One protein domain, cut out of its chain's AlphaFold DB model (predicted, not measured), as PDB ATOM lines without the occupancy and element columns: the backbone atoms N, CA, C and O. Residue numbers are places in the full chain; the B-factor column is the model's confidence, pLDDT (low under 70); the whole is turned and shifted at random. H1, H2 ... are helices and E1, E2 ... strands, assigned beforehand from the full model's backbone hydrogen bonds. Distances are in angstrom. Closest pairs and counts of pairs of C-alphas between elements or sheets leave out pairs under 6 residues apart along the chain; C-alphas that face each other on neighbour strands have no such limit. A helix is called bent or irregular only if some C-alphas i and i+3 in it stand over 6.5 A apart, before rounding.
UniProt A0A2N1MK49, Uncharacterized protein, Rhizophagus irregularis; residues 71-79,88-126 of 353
ATOM      1  N   TYR A  71     -38.265 -43.736  12.129       81.69
ATOM      2  CA  TYR A  71     -37.093 -43.539  12.999       81.69
ATOM      3  C   TYR A  71     -37.374 -43.906  14.465       81.69
ATOM      4  O   TYR A  71     -36.617 -44.690  15.040       81.69
ATOM      5  N   ASP A  72     -38.474 -43.420  15.046       76.69
ATOM      6  CA  ASP A  72     -38.798 -43.666  16.457       76.69
ATOM      7  C   ASP A  72     -39.135 -45.135  16.739       76.69
ATOM      8  O   ASP A  72     -38.662 -45.702  17.726       76.69
ATOM      9  N   LEU A  73     -39.843 -45.798  15.820       82.31
ATOM     10  CA  LEU A  73     -40.114 -47.240  15.884       82.31
ATOM     11  C   LEU A  73     -38.815 -48.051  15.864       82.31
ATOM     12  O   LEU A  73     -38.587 -48.937  16.690       82.31
ATOM     13  N   TYR A  74     -37.911 -47.719  14.944       82.44
ATOM     14  CA  TYR A  74     -36.623 -48.386  14.829       82.44
ATOM     15  C   TYR A  74     -35.712 -48.126  16.029       82.44
ATOM     16  O   TYR A  74     -34.961 -49.029  16.413       82.44
ATOM     17  N   LYS A  75     -35.785 -46.932  16.621       75.75
ATOM     18  CA  LYS A  75     -35.049 -46.546  17.827       75.75
ATOM     19  C   LYS A  75     -35.571 -47.279  19.065       75.75
ATOM     20  O   LYS A  75     -34.765 -47.807  19.828       75.75
ATOM     21  N   ALA A  76     -36.888 -47.390  19.231       77.00
ATOM     22  CA  ALA A  76     -37.509 -48.119  20.340       77.00
ATOM     23  C   ALA A  76     -37.165 -49.622  20.320       77.00
ATOM     24  O   ALA A  76     -36.956 -50.241  21.358       77.00
ATOM     25  N   GLN A  77     -37.032 -50.203  19.125       74.81
ATOM     26  CA  GLN A  77     -36.638 -51.604  18.941       74.81
ATOM     27  C   GLN A  77     -35.136 -51.867  19.162       74.81
ATOM     28  O   GLN A  77     -34.732 -53.021  19.313       74.81
ATOM     29  N   SER A  78     -34.274 -50.845  19.125       66.75
ATOM     30  CA  SER A  78     -32.839 -51.014  19.380       66.75
ATOM     31  C   SER A  78     -32.552 -50.943  20.882       66.75
ATOM     32  O   SER A  78     -32.398 -49.862  21.441       66.75
ATOM     33  N   LYS A  79     -32.460 -52.099  21.548       58.00
ATOM     34  CA  LYS A  79     -32.011 -52.185  22.945       58.00
ATOM     35  C   LYS A  79     -30.517 -51.845  23.034       58.00
ATOM     36  O   LYS A  79     -29.676 -52.703  22.783       58.00
ATOM     37  N   LEU A  88     -25.677 -39.473  15.729       60.84
ATOM     38  CA  LEU A  88     -26.212 -40.125  14.542       60.84
ATOM     39  C   LEU A  88     -25.336 -39.667  13.381       60.84
ATOM     40  O   LEU A  88     -25.349 -38.496  13.014       60.84
ATOM     41  N   ASN A  89     -24.540 -40.576  12.821       64.50
ATOM     42  CA  ASN A  89     -23.916 -40.326  11.528       64.50
ATOM     43  C   ASN A  89     -25.043 -40.345  10.488       64.50
ATOM     44  O   ASN A  89     -25.485 -41.416  10.060       64.50
ATOM     45  N   LEU A  90     -25.578 -39.158  10.209       74.19
ATOM     46  CA  LEU A  90     -26.565 -38.922   9.169       74.19
ATOM     47  C   LEU A  90     -25.831 -38.834   7.830       74.19
ATOM     48  O   LEU A  90     -24.873 -38.077   7.685       74.19
ATOM     49  N   GLU A  91     -26.264 -39.644   6.876       77.31
ATOM     50  CA  GLU A  91     -25.788 -39.628   5.497       77.31
ATOM     51  C   GLU A  91     -26.953 -39.206   4.599       77.31
ATOM     52  O   GLU A  91     -28.116 -39.472   4.918       77.31
ATOM     53  N   LYS A  92     -26.656 -38.565   3.464       81.62
ATOM     54  CA  LYS A  92     -27.682 -38.263   2.460       81.62
ATOM     55  C   LYS A  92     -28.414 -39.543   2.062       81.62
ATOM     56  O   LYS A  92     -27.785 -40.588   1.862       81.62
ATOM     57  N   VAL A  93     -29.738 -39.457   1.951       80.56
ATOM     58  CA  VAL A  93     -30.579 -40.577   1.526       80.56
ATOM     59  C   VAL A  93     -30.106 -41.105   0.167       80.56
ATOM     60  O   VAL A  93     -29.813 -40.353  -0.762       80.56
ATOM     61  N   LEU A  94     -29.971 -42.429   0.056       80.81
ATOM     62  CA  LEU A  94     -29.590 -43.061  -1.207       80.81
ATOM     63  C   LEU A  94     -30.715 -42.873  -2.220       80.81
ATOM     64  O   LEU A  94     -31.870 -43.093  -1.870       80.81
ATOM     65  N   LYS A  95     -30.376 -42.586  -3.485       79.88
ATOM     66  CA  LYS A  95     -31.357 -42.385  -4.570       79.88
ATOM     67  C   LYS A  95     -32.445 -43.467  -4.610       79.88
ATOM     68  O   LYS A  95     -33.613 -43.147  -4.750       79.88
ATOM     69  N   ARG A  96     -32.065 -44.733  -4.392       82.25
ATOM     70  CA  ARG A  96     -32.985 -45.887  -4.381       82.25
ATOM     71  C   ARG A  96     -34.036 -45.877  -3.261       82.25
ATOM     72  O   ARG A  96     -34.994 -46.625  -3.341       82.25
ATOM     73  N   LEU A  97     -33.807 -45.118  -2.190       79.50
ATOM     74  CA  LEU A  97     -34.685 -45.052  -1.018       79.50
ATOM     75  C   LEU A  97     -35.519 -43.763  -0.986       79.50
ATOM     76  O   LEU A  97     -36.353 -43.624  -0.102       79.50
ATOM     77  N   ILE A  98     -35.292 -42.823  -1.912       81.69
ATOM     78  CA  ILE A  98     -35.996 -41.531  -1.961       81.69
ATOM     79  C   ILE A  98     -37.490 -41.747  -2.213       81.69
ATOM     80  O   ILE A  98     -38.309 -41.267  -1.435       81.69
ATOM     81  N   GLU A  99     -37.823 -42.508  -3.260       80.69
ATOM     82  CA  GLU A  99     -39.207 -42.795  -3.665       80.69
ATOM     83  C   GLU A  99     -39.921 -43.644  -2.603       80.69
ATOM     84  O   GLU A  99     -40.942 -43.224  -2.064       80.69
ATOM     85  N   VAL A 100     -39.291 -44.746  -2.174       83.38
ATOM     86  CA  VAL A 100     -39.834 -45.680  -1.166       83.38
ATOM     87  C   VAL A 100     -40.130 -45.004   0.176       83.38
ATOM     88  O   VAL A 100     -41.131 -45.304   0.823       83.38
ATOM     89  N   LEU A 101     -39.250 -44.105   0.627       83.75
ATOM     90  CA  LEU A 101     -39.416 -43.404   1.903       83.75
ATOM     91  C   LEU A 101     -40.178 -42.080   1.763       83.75
ATOM     92  O   LEU A 101     -40.411 -41.426   2.780       83.75
ATOM     93  N   LYS A 102     -40.544 -41.677   0.535       84.12
ATOM     94  CA  LYS A 102     -41.154 -40.378   0.203       84.12
ATOM     95  C   LYS A 102     -40.390 -39.198   0.819       84.12
ATOM     96  O   LYS A 102     -40.979 -38.301   1.421       84.12
ATOM     97  N   LEU A 103     -39.062 -39.227   0.709       82.25
ATOM     98  CA  LEU A 103     -38.173 -38.209   1.275       82.25
ATOM     99  C   LEU A 103     -37.662 -37.250   0.204       82.25
ATOM    100  O   LEU A 103     -37.547 -37.605  -0.963       82.25
ATOM    101  N   ASP A 104     -37.298 -36.038   0.614       80.06
ATOM    102  CA  ASP A 104     -36.614 -35.096  -0.270       80.06
ATOM    103  C   ASP A 104     -35.190 -35.579  -0.621       80.06
ATOM    104  O   ASP A 104     -34.528 -36.268   0.162       80.06
ATOM    105  N   LYS A 105     -34.679 -35.173  -1.790       78.69
ATOM    106  CA  LYS A 105     -33.332 -35.536  -2.275       78.69
ATOM    107  C   LYS A 105     -32.188 -35.057  -1.374       78.69
ATOM    108  O   LYS A 105     -31.071 -35.565  -1.485       78.69
ATOM    109  N   PHE A 106     -32.443 -34.081  -0.507       77.12
ATOM    110  CA  PHE A 106     -31.497 -33.569   0.479       77.12
ATOM    111  C   PHE A 106     -31.723 -34.135   1.887       77.12
ATOM    112  O   PHE A 106     -30.973 -33.780   2.795       77.12
ATOM    113  N   ALA A 107     -32.709 -35.018   2.079       79.75
ATOM    114  CA  ALA A 107     -32.965 -35.643   3.368       79.75
ATOM    115  C   ALA A 107     -31.759 -36.469   3.842       79.75
ATOM    116  O   ALA A 107     -31.081 -37.143   3.057       79.75
ATOM    117  N   GLU A 108     -31.501 -36.444   5.148       83.62
ATOM    118  CA  GLU A 108     -30.400 -37.183   5.760       83.62
ATOM    119  C   GLU A 108     -30.967 -38.280   6.671       83.62
ATOM    120  O   GLU A 108     -31.784 -38.032   7.562       83.62
ATOM    121  N   ILE A 109     -30.531 -39.521   6.454       83.00
ATOM    122  CA  ILE A 109     -30.965 -40.682   7.234       83.00
ATOM    123  C   ILE A 109     -29.783 -41.302   7.974       83.00
ATOM    124  O   ILE A 109     -28.644 -41.288   7.509       83.00
ATOM    125  N   CYS A 110     -30.036 -41.874   9.149       83.31
ATOM    126  CA  CYS A 110     -28.993 -42.545   9.910       83.31
ATOM    127  C   CYS A 110     -28.717 -43.954   9.369       83.31
ATOM    128  O   CYS A 110     -29.590 -44.637   8.823       83.31
ATOM    129  N   SER A 111     -27.494 -44.431   9.597       79.25
ATOM    130  CA  SER A 111     -27.061 -45.769   9.180       79.25
ATOM    131  C   SER A 111     -27.913 -46.909   9.760       79.25
ATOM    132  O   SER A 111     -28.059 -47.952   9.123       79.25
ATOM    133  N   MET A 112     -28.490 -46.717  10.952       83.31
ATOM    134  CA  MET A 112     -29.361 -47.696  11.607       83.31
ATOM    135  C   MET A 112     -30.697 -47.823  10.873       83.31
ATOM    136  O   MET A 112     -31.087 -48.935  10.521       83.31
ATOM    137  N   CYS A 113     -31.338 -46.691  10.561       83.94
ATOM    138  CA  CYS A 113     -32.559 -46.665   9.765       83.94
ATOM    139  C   CYS A 113     -32.340 -47.310   8.407       83.94
ATOM    140  O   CYS A 113     -33.056 -48.247   8.096       83.94
ATOM    141  N   ARG A 114     -31.279 -46.931   7.682       81.81
ATOM    142  CA  ARG A 114     -30.940 -47.533   6.383       81.81
ATOM    143  C   ARG A 114     -30.904 -49.065   6.429       81.81
ATOM    144  O   ARG A 114     -31.502 -49.727   5.592       81.81
ATOM    145  N   LYS A 115     -30.214 -49.635   7.424       81.06
ATOM    146  CA  LYS A 115     -30.085 -51.095   7.578       81.06
ATOM    147  C   LYS A 115     -31.406 -51.785   7.914       81.06
ATOM    148  O   LYS A 115     -31.557 -52.960   7.595       81.06
ATOM    149  N   LYS A 116     -32.306 -51.096   8.619       81.94
ATOM    150  CA  LYS A 116     -33.626 -51.625   8.965       81.94
ATOM    151  C   LYS A 116     -34.617 -51.481   7.820       81.94
ATOM    152  O   LYS A 116     -35.379 -52.412   7.622       81.94
ATOM    153  N   THR A 117     -34.541 -50.407   7.033       84.00
ATOM    154  CA  THR A 117     -35.327 -50.242   5.801       84.00
ATOM    155  C   THR A 117     -35.133 -51.437   4.871       84.00
ATOM    156  O   THR A 117     -36.105 -52.006   4.400       84.00
ATOM    157  N   ASP A 118     -33.887 -51.892   4.695       80.88
ATOM    158  CA  ASP A 118     -33.553 -53.056   3.854       80.88
ATOM    159  C   ASP A 118     -34.007 -54.416   4.423       80.88
ATOM    160  O   ASP A 118     -33.731 -55.461   3.839       80.88
ATOM    161  N   LYS A 119     -34.657 -54.420   5.589       81.25
ATOM    162  CA  LYS A 119     -35.182 -55.610   6.266       81.25
ATOM    163  C   LYS A 119     -36.646 -55.449   6.679       81.25
ATOM    164  O   LYS A 119     -37.183 -56.345   7.323       81.25
ATOM    165  N   ASP A 120     -37.262 -54.306   6.384       81.38
ATOM    166  CA  ASP A 120     -38.622 -53.999   6.803       81.38
ATOM    167  C   ASP A 120     -39.595 -54.541   5.747       81.38
ATOM    168  O   ASP A 120     -39.557 -54.082   4.603       81.38
ATOM    169  N   PRO A 121     -40.450 -55.516   6.100       79.88
ATOM    170  CA  PRO A 121     -41.334 -56.171   5.145       79.88
ATOM    171  C   PRO A 121     -42.285 -55.197   4.442       79.88
ATOM    172  O   PRO A 121     -42.640 -55.447   3.298       79.88
ATOM    173  N   GLU A 122     -42.642 -54.074   5.072       82.88
ATOM    174  CA  GLU A 122     -43.520 -53.067   4.463       82.88
ATOM    175  C   GLU A 122     -42.846 -52.362   3.282       82.88
ATOM    176  O   GLU A 122     -43.486 -52.108   2.269       82.88
ATOM    177  N   TYR A 123     -41.539 -52.090   3.379       82.94
ATOM    178  CA  TYR A 123     -40.784 -51.487   2.278       82.94
ATOM    179  C   TYR A 123     -40.316 -52.522   1.260       82.94
ATOM    180  O   TYR A 123     -40.182 -52.201   0.091       82.94
ATOM    181  N   LEU A 124     -40.081 -53.768   1.672       77.62
ATOM    182  CA  LEU A 124     -39.696 -54.841   0.751       77.62
ATOM    183  C   LEU A 124     -40.825 -55.242  -0.213       77.62
ATOM    184  O   LEU A 124     -40.547 -55.853  -1.240       77.62
ATOM    185  N   GLN A 125     -42.078 -54.928   0.125       75.56
ATOM    186  CA  GLN A 125     -43.262 -55.253  -0.674       75.56
ATOM    187  C   GLN A 125     -43.670 -54.145  -1.660       75.56
ATOM    188  O   GLN A 125     -44.588 -54.364  -2.445       75.56
ATOM    189  N   THR A 126     -43.024 -52.972  -1.649       77.44
ATOM    190  CA  THR A 126     -43.358 -51.896  -2.595       77.44
ATOM    191  C   THR A 126     -42.682 -52.113  -3.950       77.44
ATOM    192  O   THR A 126     -41.503 -52.455  -4.020       77.44
TER     193      THR A 126
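This is residues 71 to 79 and 88 to 126 of the 353 residues of an uncharacterized protein of Rhizophagus irregularis (UniProt A0A2N1MK49). A flat, C-shaped frame of short helices starts from a tiny two-strand ribbon, E1 and E2: H2 lies on one side of the frame and H3 on the other, with H4 at the end far from the ribbon, near H2. H1 packs on H3 on the side away from H2, and contacts between the helices are few. The printed part has 48 residues with four named helices and two named strands, in the order H1, E1, H2, E2, H3, H4; the sheet's order is E1 - E2, antiparallel, and the class is mostly helix. The whole is compact, with a radius of gyration of the C-alphas of 10.6 A, and spans 30 by 27 by 13 A.

E1, residues 90 to 92, and E2, residues 108 to 110, are antiparallel neighbours, with 134 degrees between their directions. N 91 and O 109 are 3.0 A apart and N 109 and O 91 2.9 A apart, both within hydrogen-bond range. H3, residues 111 to 117, follows E2 over a tight link with no residue between. H1, residues 71 to 76, touches H3; their closest C-alphas, those of Tyr 71 and Cys 113, are 6.4 A apart. Their lines are about perpendicular, at 86 degrees. H4, residues 121 to 124, is close to H3 but not clearly touching: the closest C-alphas, those of Thr 117 and Tyr 123, are 6.6 A apart. H2, residues 95 to 101, is also close to H4 but not clearly touching, with Val 100 and Tyr 123 the closest C-alphas at 6.8 A. H2 and H3 are apart, and so are H1 and H2. In H1 and H3 every O i to N i+4 pair is within hydrogen-bond range; in H2 1 of 3 is, beside 1 of 4 O i to N i+3 pairs, and H4 is too short for an O i to N i+4 pair.

H1 begins at C-alpha 71, (-37.093, -43.539, 12.999), and is 8.7 A long. E1 is 6.8 A long and E2 6.9 A. H2 is 10.4 A long, from C-alpha 95 at (-31.357, -42.385, -4.570); it is irregular, but only just, with C-alphas 96 and 99 7.0 A apart. H3 is 10.0 A long. H4 is 4.9 A long and ends at C-alpha 124, (-39.696, -54.841, 0.751).

The two C-alphas farthest apart, those of Lys 79 and Lys 105, are 30.2 A from each other. Residues 80 to 87 are not printed, in the link across the cut from H1 to E1; C-alphas 79 and 88 are 15.8 A apart. Of the links that are printed whole, E1 to H2, E2 to H3 and H3 to H4 are tight, H2 to E2 is short, and none is long. The mean pLDDT of the printed part is 79.0, and residues 78 to 79 and 88 to 89 are under 70.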